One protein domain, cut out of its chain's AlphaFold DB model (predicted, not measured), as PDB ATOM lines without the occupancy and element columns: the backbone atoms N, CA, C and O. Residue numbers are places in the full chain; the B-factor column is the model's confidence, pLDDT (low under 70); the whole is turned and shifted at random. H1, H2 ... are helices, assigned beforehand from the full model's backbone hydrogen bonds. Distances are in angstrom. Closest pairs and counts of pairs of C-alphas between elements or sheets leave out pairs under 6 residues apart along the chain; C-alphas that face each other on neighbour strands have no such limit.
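Overview. This is residues 57 to 138 of the 147 residues of an uncharacterized protein of Tautonia sociabilis (UniProt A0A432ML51). A compact cluster of helices is built round one long core helix, H3, with H5 packed steeply across one side of it, H4 folded back along its later part as a helical hairpin, and H2 crossing its earlier part on a further side. H2 and H5 meet in a corner at about a right angle, H2 with residues 62 to 63 and H5 with residues 130 to 134, while H2 and H4 stay apart. The printed part has 82 residues, with five named helices in the order H1, H2, H3, H4, H5 and no named strand; the class is all helix, and the helix packing is mostly crossed. The radius of gyration of the C-alphas is 11.6 A, and the outline is rounded, with spans of 32 by 27 by 23 A.

Along the chain. H3, residues 82 to 98, is the longest helix at 23.9 A, from C-alpha 82 at (297.404, 304.764, 372.619) to C-alpha 98 at (290.224, 298.216, 394.438). H5, residues 121 to 136, is 22.0 A long and ends with C-alpha 136 at (282.880, 310.871, 370.845). H2, residues 62 to 74, is 18.4 A long, and H4, residues 103 to 112, is 14.4 A long. H1, residues 57 to 60, measures 5.0 A and begins with C-alpha 57 at (288.217, 314.043, 391.484).

Arrangement. H3 is the hub, touching the four other helices. H5 touches H3 with residues 123 to 128 alone, at a steep tilt of 64 degrees, opposite ways; the closest C-alphas, of Ala 90 and Glu 124, are 4.9 A apart. H3 and H4 form a helical hairpin and touch, with the C-alphas of Ala 95 and Pro 103 closest at 4.9 A; they run opposite ways at a tilt of 36 degrees, only just steep. H2 touches H3 with residues 65 to 69 alone, at a steep tilt of 57 degrees, opposite ways, and the closest C-alphas, of Tyr 69 and Arg 85, are 6.9 A apart. H2 and H5 touch and stand about perpendicular at 78 degrees, with the C-alphas of Thr 62 and Tyr 134 closest at 6.7 A. H1 and H3 only just touch, with 3 pairs of C-alphas within 8 A, the closest being those of Leu 59 and Ala 92 at 5.9 A. H1 and H2 only just touch, only at the corner by their link, with 3 pairs within 8 A, the closest C-alphas being those of Asp 58 and Arg 64 at 5.3 A. H4 and H5 are apart. In H2, H3, H4 and H5 every pair of O i and N i+4 is within hydrogen-bond range; H1 is too short for such a pair, and its 1 pair of O i and N i+3 is within range.

Size, cuts and confidence. The two C-alphas farthest apart, those of Ser 113 and Gly 138, are 33.3 A from each other. The printed part has no cut. The links H1 to H2 and H3 to H4 are tight, and the links H2 to H3 and H4 to H5 are short. The mean pLDDT of the printed part is 85.4, with residues 115 to 116 and 137 to 138 under 70.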
ATOM      1  N   GLU A  57     288.908 313.356 392.573       80.94
ATOM      2  CA  GLU A  57     288.217 314.043 391.484       80.94
ATOM      3  C   GLU A  57     289.002 313.942 390.170       80.94
ATOM      4  O   GLU A  57     288.398 313.750 389.116       80.94
ATOM      5  N   ASP A  58     290.337 313.969 390.231       82.75
ATOM      6  CA  ASP A  58     291.206 313.822 389.057       82.75
ATOM      7  C   ASP A  58     291.128 312.415 388.462       82.75
ATOM      8  O   ASP A  58     291.266 312.242 387.255       82.75
ATOM      9  N   LEU A  59     290.878 311.401 389.298       86.81
ATOM     10  CA  LEU A  59     290.679 310.025 388.838       86.81
ATOM     11  C   LEU A  59     289.285 309.800 388.247       86.81
ATOM     12  O   LEU A  59     289.115 308.912 387.410       86.81
ATOM     13  N   ARG A  60     288.277 310.575 388.664       86.62
ATOM     14  CA  ARG A  60     286.876 310.449 388.214       86.62
ATOM     15  C   ARG A  60     286.547 311.289 386.986       86.62
ATOM     16  O   ARG A  60     285.689 310.896 386.199       86.62
ATOM     17  N   ASP A  61     287.241 312.402 386.788       86.94
ATOM     18  CA  ASP A  61     287.101 313.235 385.598       86.94
ATOM     19  C   ASP A  61     288.044 312.754 384.485       86.94
ATOM     20  O   ASP A  61     289.252 312.641 384.672       86.94
ATOM     21  N   THR A  62     287.497 312.407 383.317       88.62
ATOM     22  CA  THR A  62     288.308 311.880 382.204       88.62
ATOM     23  C   THR A  62     289.234 312.933 381.596       88.62
ATOM     24  O   THR A  62     290.340 312.587 381.193       88.62
ATOM     25  N   GLY A  63     288.820 314.200 381.531       86.38
ATOM     26  CA  GLY A  63     289.653 315.275 380.990       86.38
ATOM     27  C   GLY A  63     290.865 315.528 381.880       86.38
ATOM     28  O   GLY A  63     292.002 315.488 381.412       86.38
ATOM     29  N   ARG A  64     290.637 315.649 383.194       88.06
ATOM     30  CA  ARG A  64     291.707 315.825 384.192       88.06
ATOM     31  C   ARG A  64     292.651 314.623 384.245       88.06
ATOM     32  O   ARG A  64     293.862 314.792 384.381       88.06
ATOM     33  N   LEU A  65     292.122 313.412 384.080       90.12
ATOM     34  CA  LEU A  65     292.933 312.199 384.009       90.12
ATOM     35  C   LEU A  65     293.836 312.173 382.762       90.12
ATOM     36  O   LEU A  65     294.986 311.745 382.840       90.12
ATOM     37  N   LEU A  66     293.348 312.657 381.618       90.25
ATOM     38  CA  LEU A  66     294.157 312.778 380.402       90.25
ATOM     39  C   LEU A  66     295.202 313.900 380.506       90.25
ATOM     40  O   LEU A  66     296.303 313.751 379.974       90.25
ATOM     41  N   ASP A  67     294.925 314.971 381.249       89.69
ATOM     42  CA  ASP A  67     295.931 315.990 381.575       89.69
ATOM     43  C   ASP A  67     297.067 315.418 382.439       89.69
ATOM     44  O   ASP A  67     298.244 315.708 382.186       89.69
ATOM     45  N   LEU A  68     296.737 314.551 383.408       89.62
ATOM     46  CA  LEU A  68     297.722 313.795 384.191       89.62
ATOM     47  C   LEU A  68     298.531 312.832 383.319       89.62
ATOM     48  O   LEU A  68     299.737 312.700 383.521       89.62
ATOM     49  N   TYR A  69     297.901 312.189 382.333       89.62
ATOM     50  CA  TYR A  69     298.611 311.358 381.358       89.62
ATOM     51  C   TYR A  69     299.606 312.194 380.544       89.62
ATOM     52  O   TYR A  69     300.771 311.822 380.420       89.62
ATOM     53  N   ALA A  70     299.189 313.363 380.052       88.25
ATOM     54  CA  ALA A  70     300.076 314.263 379.322       88.25
ATOM     55  C   ALA A  70     301.249 314.739 380.198       88.25
ATOM     56  O   ALA A  70     302.370 314.887 379.710       88.25
ATOM     57  N   GLU A  71     301.024 314.969 381.495       87.56
ATOM     58  CA  GLU A  71     302.106 315.224 382.449       87.56
ATOM     59  C   GLU A  71     303.034 314.018 382.612       87.56
ATOM     60  O   GLU A  71     304.247 314.196 382.541       87.56
ATOM     61  N   ALA A  72     302.486 312.808 382.742       86.25
ATOM     62  CA  ALA A  72     303.256 311.573 382.891       86.25
ATOM     63  C   ALA A  72     304.152 311.288 381.680       86.25
ATOM     64  O   ALA A  72     305.292 310.840 381.843       86.25
ATOM     65  N   VAL A  73     303.656 311.592 380.479       88.38
ATOM     66  CA  VAL A  73     304.416 311.522 379.228       88.38
ATOM     67  C   VAL A  73     305.533 312.561 379.219       88.38
ATOM     68  O   VAL A  73     306.690 312.211 378.991       88.38
ATOM     69  N   ARG A  74     305.230 313.829 379.542       84.38
ATOM     70  CA  ARG A  74     306.250 314.895 379.619       84.38
ATOM     71  C   ARG A  74     307.329 314.600 380.659       84.38
ATOM     72  O   ARG A  74     308.484 314.947 380.443       84.38
ATOM     73  N   SER A  75     306.972 313.961 381.772       80.81
ATOM     74  CA  SER A  75     307.922 313.550 382.809       80.81
ATOM     75  C   SER A  75     308.650 312.238 382.493       80.81
ATOM     76  O   SER A  75     309.452 311.790 383.308       80.81
ATOM     77  N   GLY A  76     308.358 311.588 381.361       82.81
ATOM     78  CA  GLY A  76     308.993 310.333 380.944       82.81
ATOM     79  C   GLY A  76     308.625 309.109 381.791       82.81
ATOM     80  O   GLY A  76     309.330 308.105 381.742       82.81
ATOM     81  N   LEU A  77     307.543 309.179 382.576       80.50
ATOM     82  CA  LEU A  77     307.066 308.066 383.409       80.50
ATOM     83  C   LEU A  77     306.293 307.035 382.590       80.50
ATOM     84  O   LEU A  77     306.313 305.846 382.898       80.50
ATOM     85  N   VAL A  78     305.600 307.503 381.555       83.94
ATOM     86  CA  VAL A  78     304.762 306.690 380.678       83.94
ATOM     87  C   VAL A  78     305.124 307.019 379.233       83.94
ATOM     88  O   VAL A  78     305.489 308.150 378.915       83.94
ATOM     89  N   ARG A  79     305.055 306.022 378.346       85.00
ATOM     90  CA  ARG A  79     305.281 306.232 376.912       85.00
ATOM     91  C   ARG A  79     304.097 306.969 376.286       85.00
ATOM     92  O   ARG A  79     302.953 306.738 376.668       85.00
ATOM     93  N   ASP A  80     304.375 307.793 375.281       88.81
ATOM     94  CA  ASP A  80     303.328 308.366 374.435       88.81
ATOM     95  C   ASP A  80     302.849 307.312 373.429       88.81
ATOM     96  O   ASP A  80     303.510 307.030 372.428       88.81
ATOM     97  N   SER A  81     301.757 306.627 373.758       88.81
ATOM     98  CA  SER A  81     301.104 305.668 372.871       88.81
ATOM     99  C   SER A  81     299.651 305.468 373.283       88.81
ATOM    100  O   SER A  81     299.286 305.631 374.448       88.81
ATOM    101  N   GLU A  82     298.812 305.060 372.335       88.12
ATOM    102  CA  GLU A  82     297.404 304.764 372.619       88.12
ATOM    103  C   GLU A  82     297.248 303.635 373.637       88.12
ATOM    104  O   GLU A  82     296.409 303.718 374.533       88.12
ATOM    105  N   HIS A  83     298.104 302.616 373.552       89.38
ATOM    106  CA  HIS A  83     298.123 301.528 374.522       89.38
ATOM    107  C   HIS A  83     298.476 302.028 375.926       89.38
ATOM    108  O   HIS A  83     297.755 301.739 376.873       89.38
ATOM    109  N   ALA A  84     299.518 302.854 376.060       88.56
ATOM    110  CA  ALA A  84     299.920 303.398 377.352       88.56
ATOM    111  C   ALA A  84     298.861 304.346 377.937       88.56
ATOM    112  O   ALA A  84     298.661 304.387 379.147       88.56
ATOM    113  N   ARG A  85     298.142 305.086 377.083       91.81
ATOM    114  CA  ARG A  85     296.983 305.888 377.492       91.81
ATOM    115  C   ARG A  85     295.851 305.008 378.015       91.81
ATOM    116  O   ARG A  85     295.260 305.334 379.042       91.81
ATOM    117  N   LEU A  86     295.562 303.898 377.336       92.50
ATOM    118  CA  LEU A  86     294.553 302.942 377.779       92.50
ATOM    119  C   LEU A  86     294.937 302.307 379.121       92.50
ATOM    120  O   LEU A  86     294.128 302.334 380.043       92.50
ATOM    121  N   GLU A  87     296.172 301.816 379.263       90.75
ATOM    122  CA  GLU A  87     296.687 301.257 380.521       90.75
ATOM    123  C   GLU A  87     296.639 302.276 381.668       90.75
ATOM    124  O   GLU A  87     296.304 301.928 382.800       90.75
ATOM    125  N   PHE A  88     296.939 303.547 381.386       91.06
ATOM    126  CA  PHE A  88     296.878 304.624 382.372       91.06
ATOM    127  C   PHE A  88     295.450 304.847 382.881       91.06
ATOM    128  O   PHE A  88     295.225 304.905 384.089       91.06
ATOM    129  N   VAL A  89     294.467 304.923 381.978       93.19
ATOM    130  CA  VAL A  89     293.057 305.087 382.366       93.19
ATOM    131  C   VAL A  89     292.527 303.830 383.059       93.19
ATOM    132  O   VAL A  89     291.840 303.937 384.069       93.19
ATOM    133  N   ALA A  90     292.902 302.643 382.591       93.25
ATOM    134  CA  ALA A  90     292.506 301.382 383.208       93.25
ATOM    135  C   ALA A  90     293.108 301.209 384.613       93.25
ATOM    136  O   ALA A  90     292.436 300.732 385.524       93.25
ATOM    137  N   SER A  91     294.330 301.698 384.837       91.44
ATOM    138  CA  SER A  91     294.923 301.783 386.178       91.44
ATOM    139  C   SER A  91     294.110 302.696 387.101       91.44
ATOM    140  O   SER A  91     293.983 302.408 388.288       91.44
ATOM    141  N   ALA A  92     293.542 303.792 386.591       92.38
ATOM    142  CA  ALA A  92     292.682 304.666 387.390       92.38
ATOM    143  C   ALA A  92     291.359 303.977 387.759       92.38
ATOM    144  O   ALA A  92     290.952 304.040 388.918       92.38
ATOM    145  N   GLU A  93     290.727 303.271 386.817       91.88
ATOM    146  CA  GLU A  93     289.523 302.468 387.083       91.88
ATOM    147  C   GLU A  93     289.801 301.380 388.125       91.88
ATOM    148  O   GLU A  93     289.094 301.276 389.129       91.88
ATOM    149  N   HIS A  94     290.903 300.648 387.957       89.94
ATOM    150  CA  HIS A  94     291.326 299.644 388.922       89.94
ATOM    151  C   HIS A  94     291.556 300.258 390.308       89.94
ATOM    152  O   HIS A  94     291.098 299.723 391.315       89.94
ATOM    153  N   ALA A  95     292.220 301.416 390.380       89.94
ATOM    154  CA  ALA A  95     292.455 302.114 391.638       89.94
ATOM    155  C   ALA A  95     291.155 302.564 392.315       89.94
ATOM    156  O   ALA A  95     291.066 302.500 393.536       89.94
ATOM    157  N   LEU A  96     290.156 303.009 391.549       87.81
ATOM    158  CA  LEU A  96     288.854 303.419 392.075       87.81
ATOM    159  C   LEU A  96     288.036 302.232 392.596       87.81
ATOM    160  O   LEU A  96     287.325 302.380 393.588       87.81
ATOM    161  N   VAL A  97     288.149 301.065 391.958       85.94
ATOM    162  CA  VAL A  97     287.426 299.846 392.350       85.94
ATOM    163  C   VAL A  97     288.117 299.121 393.510       85.94
ATOM    164  O   VAL A  97     287.458 298.703 394.458       85.94
ATOM    165  N   ALA A  98     289.441 298.964 393.451       82.44
ATOM    166  CA  ALA A  98     290.224 298.216 394.438       82.44
ATOM    167  C   ALA A  98     290.697 299.083 395.620       82.44
ATOM    168  O   ALA A  98     290.966 298.577 396.713       82.44
ATOM    169  N   GLY A  99     290.821 300.397 395.422       76.56
ATOM    170  CA  GLY A  99     291.314 301.339 396.421       76.56
ATOM    171  C   GLY A  99     290.253 301.713 397.447       76.56
ATOM    172  O   GLY A  99     289.643 302.771 397.360       76.56
ATOM    173  N   THR A 100     290.085 300.884 398.476       73.75
ATOM    174  CA  THR A 100     289.101 301.112 399.552       73.75
ATOM    175  C   THR A 100     289.445 302.286 400.475       73.75
ATOM    176  O   THR A 100     288.543 302.930 401.004       73.75
ATOM    177  N   ARG A 101     290.738 302.577 400.685       74.19
ATOM    178  CA  ARG A 101     291.206 303.614 401.632       74.19
ATOM    179  C   ARG A 101     291.934 304.783 400.976       74.19
ATOM    180  O   ARG A 101     291.812 305.912 401.434       74.19
ATOM    181  N   ASN A 102     292.728 304.519 399.941       85.25
ATOM    182  CA  ASN A 102     293.484 305.549 399.231       85.25
ATOM    183  C   ASN A 102     293.649 305.175 397.747       85.25
ATOM    184  O   ASN A 102     294.706 304.665 397.356       85.25
ATOM    185  N   PRO A 103     292.619 305.412 396.918       83.75
ATOM    186  CA  PRO A 103     292.680 305.114 395.489       83.75
ATOM    187  C   PRO A 103     293.776 305.929 394.785       83.75
ATOM    188  O   PRO A 103     294.488 305.403 393.936       83.75
ATOM    189  N   CYS A 104     294.011 307.178 395.198       86.12
ATOM    190  CA  CYS A 104     295.019 308.054 394.591       86.12
ATOM    191  C   CYS A 104     296.449 307.551 394.821       86.12
ATOM    192  O   CYS A 104     297.256 307.491 393.895       86.12
ATOM    193  N   GLY A 105     296.764 307.125 396.047       85.56
ATOM    194  CA  GLY A 105     298.062 306.534 396.370       85.56
ATOM    195  C   GLY A 105     298.292 305.196 395.664       85.56
ATOM    196  O   GLY A 105     299.398 304.938 395.185       85.56
ATOM    197  N   LEU A 106     297.248 304.365 395.554       86.81
ATOM    198  CA  LEU A 106     297.305 303.104 394.812       86.81
ATOM    199  C   LEU A 106     297.569 303.350 393.323       86.81
ATOM    200  O   LEU A 106     298.461 302.727 392.752       86.81
ATOM    201  N   PHE A 107     296.864 304.306 392.722       88.19
ATOM    202  CA  PHE A 107     297.071 304.720 391.339       88.19
ATOM    203  C   PHE A 107     298.524 305.134 391.074       88.19
ATOM    204  O   PHE A 107     299.193 304.559 390.217       88.19
ATOM    205  N   VAL A 108     299.057 306.066 391.867       87.44
ATOM    206  CA  VAL A 108     300.440 306.544 391.710       87.44
ATOM    207  C   VAL A 108     301.450 305.405 391.886       87.44
ATOM    208  O   VAL A 108     302.437 305.330 391.149       87.44
ATOM    209  N   ARG A 109     301.207 304.486 392.830       85.94
ATOM    210  CA  ARG A 109     302.032 303.285 393.006       85.94
ATOM    211  C   ARG A 109     302.018 302.408 391.754       85.94
ATOM    212  O   ARG A 109     303.087 301.978 391.328       85.94
ATOM    213  N   MET A 110     300.848 302.170 391.160       85.88
ATOM    214  CA  MET A 110     300.720 301.360 389.944       85.88
ATOM    215  C   MET A 110     301.495 301.975 388.782       85.88
ATOM    216  O   MET A 110     302.323 301.282 388.189       85.88
ATOM    217  N   ILE A 111     301.333 303.279 388.530       85.62
ATOM    218  CA  ILE A 111     302.048 303.981 387.451       85.62
ATOM    219  C   ILE A 111     303.569 303.893 387.635       85.62
ATOM    220  O   ILE A 111     304.283 303.568 386.690       85.62
ATOM    221  N   ARG A 112     304.078 304.071 388.862       82.44
ATOM    222  CA  ARG A 112     305.520 303.925 389.153       82.44
ATOM    223  C   ARG A 112     306.037 302.500 388.966       82.44
ATOM    224  O   ARG A 112     307.195 302.313 388.610       82.44
ATOM    225  N   SER A 113     305.195 301.499 389.211       79.12
ATOM    226  CA  SER A 113     305.546 300.084 389.041       79.12
ATOM    227  C   SER A 113     305.371 299.556 387.611       79.12
ATOM    228  O   SER A 113     305.665 298.386 387.365       79.12
ATOM    229  N   GLY A 114     304.920 300.399 386.674       70.44
ATOM    230  CA  GLY A 114     304.745 300.041 385.264       70.44
ATOM    231  C   GLY A 114     303.312 299.709 384.834       70.44
ATOM    232  O   GLY A 114     303.158 299.039 383.823       70.44
ATOM    233  N   GLY A 115     302.291 300.161 385.573       64.12
ATOM    234  CA  GLY A 115     300.889 300.295 385.136       64.12
ATOM    235  C   GLY A 115     300.132 298.993 384.850       64.12
ATOM    236  O   GLY A 115     299.225 298.636 385.593       64.12
ATOM    237  N   GLY A 116     300.518 298.259 383.807       64.62
ATOM    238  CA  GLY A 116     299.727 297.173 383.214       64.62
ATOM    239  C   GLY A 116     299.654 295.867 384.012       64.62
ATOM    240  O   GLY A 116     298.818 295.021 383.727       64.62
ATOM    241  N   ARG A 117     300.487 295.667 385.043       73.00
ATOM    242  CA  ARG A 117     300.534 294.379 385.774       73.00
ATOM    243  C   ARG A 117     299.319 294.087 386.655       73.00
ATOM    244  O   ARG A 117     299.108 292.934 387.010       73.00
ATOM    245  N   PHE A 118     298.583 295.116 387.058       74.62
ATOM    246  CA  PHE A 118     297.482 294.994 388.022       74.62
ATOM    247  C   PHE A 118     296.108 295.206 387.386       74.62
ATOM    248  O   PHE A 118     295.087 294.976 388.028       74.62
ATOM    249  N   VAL A 119     296.086 295.640 386.128       84.50
ATOM    250  CA  VAL A 119     294.870 295.988 385.403       84.50
ATOM    251  C   VAL A 119     294.175 294.713 384.935       84.50
ATOM    252  O   VAL A 119     294.799 293.835 384.342       84.50
ATOM    253  N   THR A 120     292.875 294.600 385.209       88.88
ATOM    254  CA  THR A 120     292.061 293.489 384.702       88.88
ATOM    255  C   THR A 120     291.434 293.844 383.355       88.88
ATOM    256  O   THR A 120     291.225 295.017 383.051       88.88
ATOM    257  N   LEU A 121     291.039 292.834 382.569       90.06
ATOM    258  CA  LEU A 121     290.329 293.052 381.300       90.06
ATOM    259  C   LEU A 121     289.064 293.912 381.479       90.06
ATOM    260  O   LEU A 121     288.772 294.777 380.662       90.06
ATOM    261  N   ARG A 122     288.350 293.732 382.597       90.19
ATOM    262  CA  ARG A 122     287.175 294.546 382.939       90.19
ATOM    263  C   ARG A 122     287.531 296.024 383.128       90.19
ATOM    264  O   ARG A 122     286.753 296.888 382.731       90.19
ATOM    265  N   ASP A 123     288.681 296.309 383.733       89.81
ATOM    266  CA  ASP A 123     289.157 297.680 383.933       89.81
ATOM    267  C   ASP A 123     289.565 298.311 382.589       89.81
ATOM    268  O   ASP A 123     289.283 299.485 382.349       89.81
ATOM    269  N   GLU A 124     290.151 297.529 381.672       91.06
ATOM    270  CA  GLU A 124     290.424 297.980 380.300       91.06
ATOM    271  C   GLU A 124     289.145 298.303 379.524       91.06
ATOM    272  O   GLU A 124     289.077 299.329 378.847       91.06
ATOM    273  N   ASP A 125     288.118 297.460 379.621       92.88
ATOM    274  CA  ASP A 125     286.847 297.689 378.935       92.88
ATOM    275  C   ASP A 125     286.131 298.933 379.479       92.88
ATOM    276  O   ASP A 125     285.617 299.751 378.706       92.88
ATOM    277  N   ALA A 126     286.167 299.141 380.800       90.19
ATOM    278  CA  ALA A 126     285.681 300.366 381.430       90.19
ATOM    279  C   ALA A 126     286.464 301.599 380.944       90.19
ATOM    280  O   ALA A 126     285.861 302.611 380.570       90.19
ATOM    281  N   ALA A 127     287.794 301.501 380.864       92.19
ATOM    282  CA  ALA A 127     288.651 302.565 380.355       92.19
ATOM    283  C   ALA A 127     288.372 302.889 378.881       92.19
ATOM    284  O   ALA A 127     288.228 304.065 378.532       92.19
ATOM    285  N   ARG A 128     288.213 301.875 378.018       91.75
ATOM    286  CA  ARG A 128     287.819 302.056 376.609       91.75
ATOM    287  C   ARG A 128     286.490 302.789 376.506       91.75
ATOM    288  O   ARG A 128     286.396 303.785 375.789       91.75
ATOM    289  N   ALA A 129     285.477 302.345 377.251       91.00
ATOM    290  CA  ALA A 129     284.165 302.984 377.258       91.00
ATOM    291  C   ALA A 129     284.242 304.444 377.731       91.00
ATOM    292  O   ALA A 129     283.554 305.315 377.187       91.00
ATOM    293  N   ARG A 130     285.095 304.732 378.718       90.69
ATOM    294  CA  ARG A 130     285.301 306.072 379.272       90.69
ATOM    295  C   ARG A 130     286.014 307.013 378.300       90.69
ATOM    296  O   ARG A 130     285.531 308.127 378.096       90.69
ATOM    297  N   ILE A 131     287.092 306.563 377.655       90.50
ATOM    298  CA  ILE A 131     287.801 307.321 376.611       90.50
ATOM    299  C   ILE A 131     286.874 307.565 375.420       90.50
ATOM    300  O   ILE A 131     286.741 308.700 374.968       90.50
ATOM    301  N   HIS A 132     286.167 306.531 374.955       89.44
ATOM    302  CA  HIS A 132     285.219 306.655 373.851       89.44
ATOM    303  C   HIS A 132     284.109 307.664 374.175       89.44
ATOM    304  O   HIS A 132     283.756 308.507 373.355       89.44
ATOM    305  N   ARG A 133     283.566 307.631 375.398       87.50
ATOM    306  CA  ARG A 133     282.569 308.611 375.839       87.50
ATOM    307  C   ARG A 133     283.133 310.031 375.846       87.50
ATOM    308  O   ARG A 133     282.432 310.945 375.438       87.50
ATOM    309  N   TYR A 134     284.363 310.223 376.304       87.31
ATOM    310  CA  TYR A 134     284.974 311.549 376.347       87.31
ATOM    311  C   TYR A 134     285.248 312.108 374.944       87.31
ATOM    312  O   TYR A 134     284.903 313.252 374.672       87.31
ATOM    313  N   LEU A 135     285.794 311.291 374.039       83.31
ATOM    314  CA  LEU A 135     286.161 311.727 372.688       83.31
ATOM    315  C   LEU A 135     284.957 311.862 371.743       83.31
ATOM    316  O   LEU A 135     284.921 312.789 370.945       83.31
ATOM    317  N   TYR A 136     283.962 310.970 371.839       77.81
ATOM    318  CA  TYR A 136     282.880 310.871 370.845       77.81
ATOM    319  C   TYR A 136     281.488 311.249 371.371       77.81
ATOM    320  O   TYR A 136     280.536 311.330 370.597       77.81
ATOM    321  N   ARG A 137     281.303 311.464 372.683       66.19
ATOM    322  CA  ARG A 137     280.002 311.909 373.229       66.19
ATOM    323  C   ARG A 137     279.867 313.436 373.300       66.19
ATOM    324  O   ARG A 137     278.764 313.902 373.560       66.19
ATOM    325  N   GLY A 138     280.940 314.189 373.044       53.91
ATOM    326  CA  GLY A 138     280.905 315.648 372.868       53.91
ATOM    327  C   GLY A 138     280.372 316.106 371.503       53.91
ATOM    328  O   GLY A 138     280.018 317.268 371.367       53.91
TER     329      GLY A 138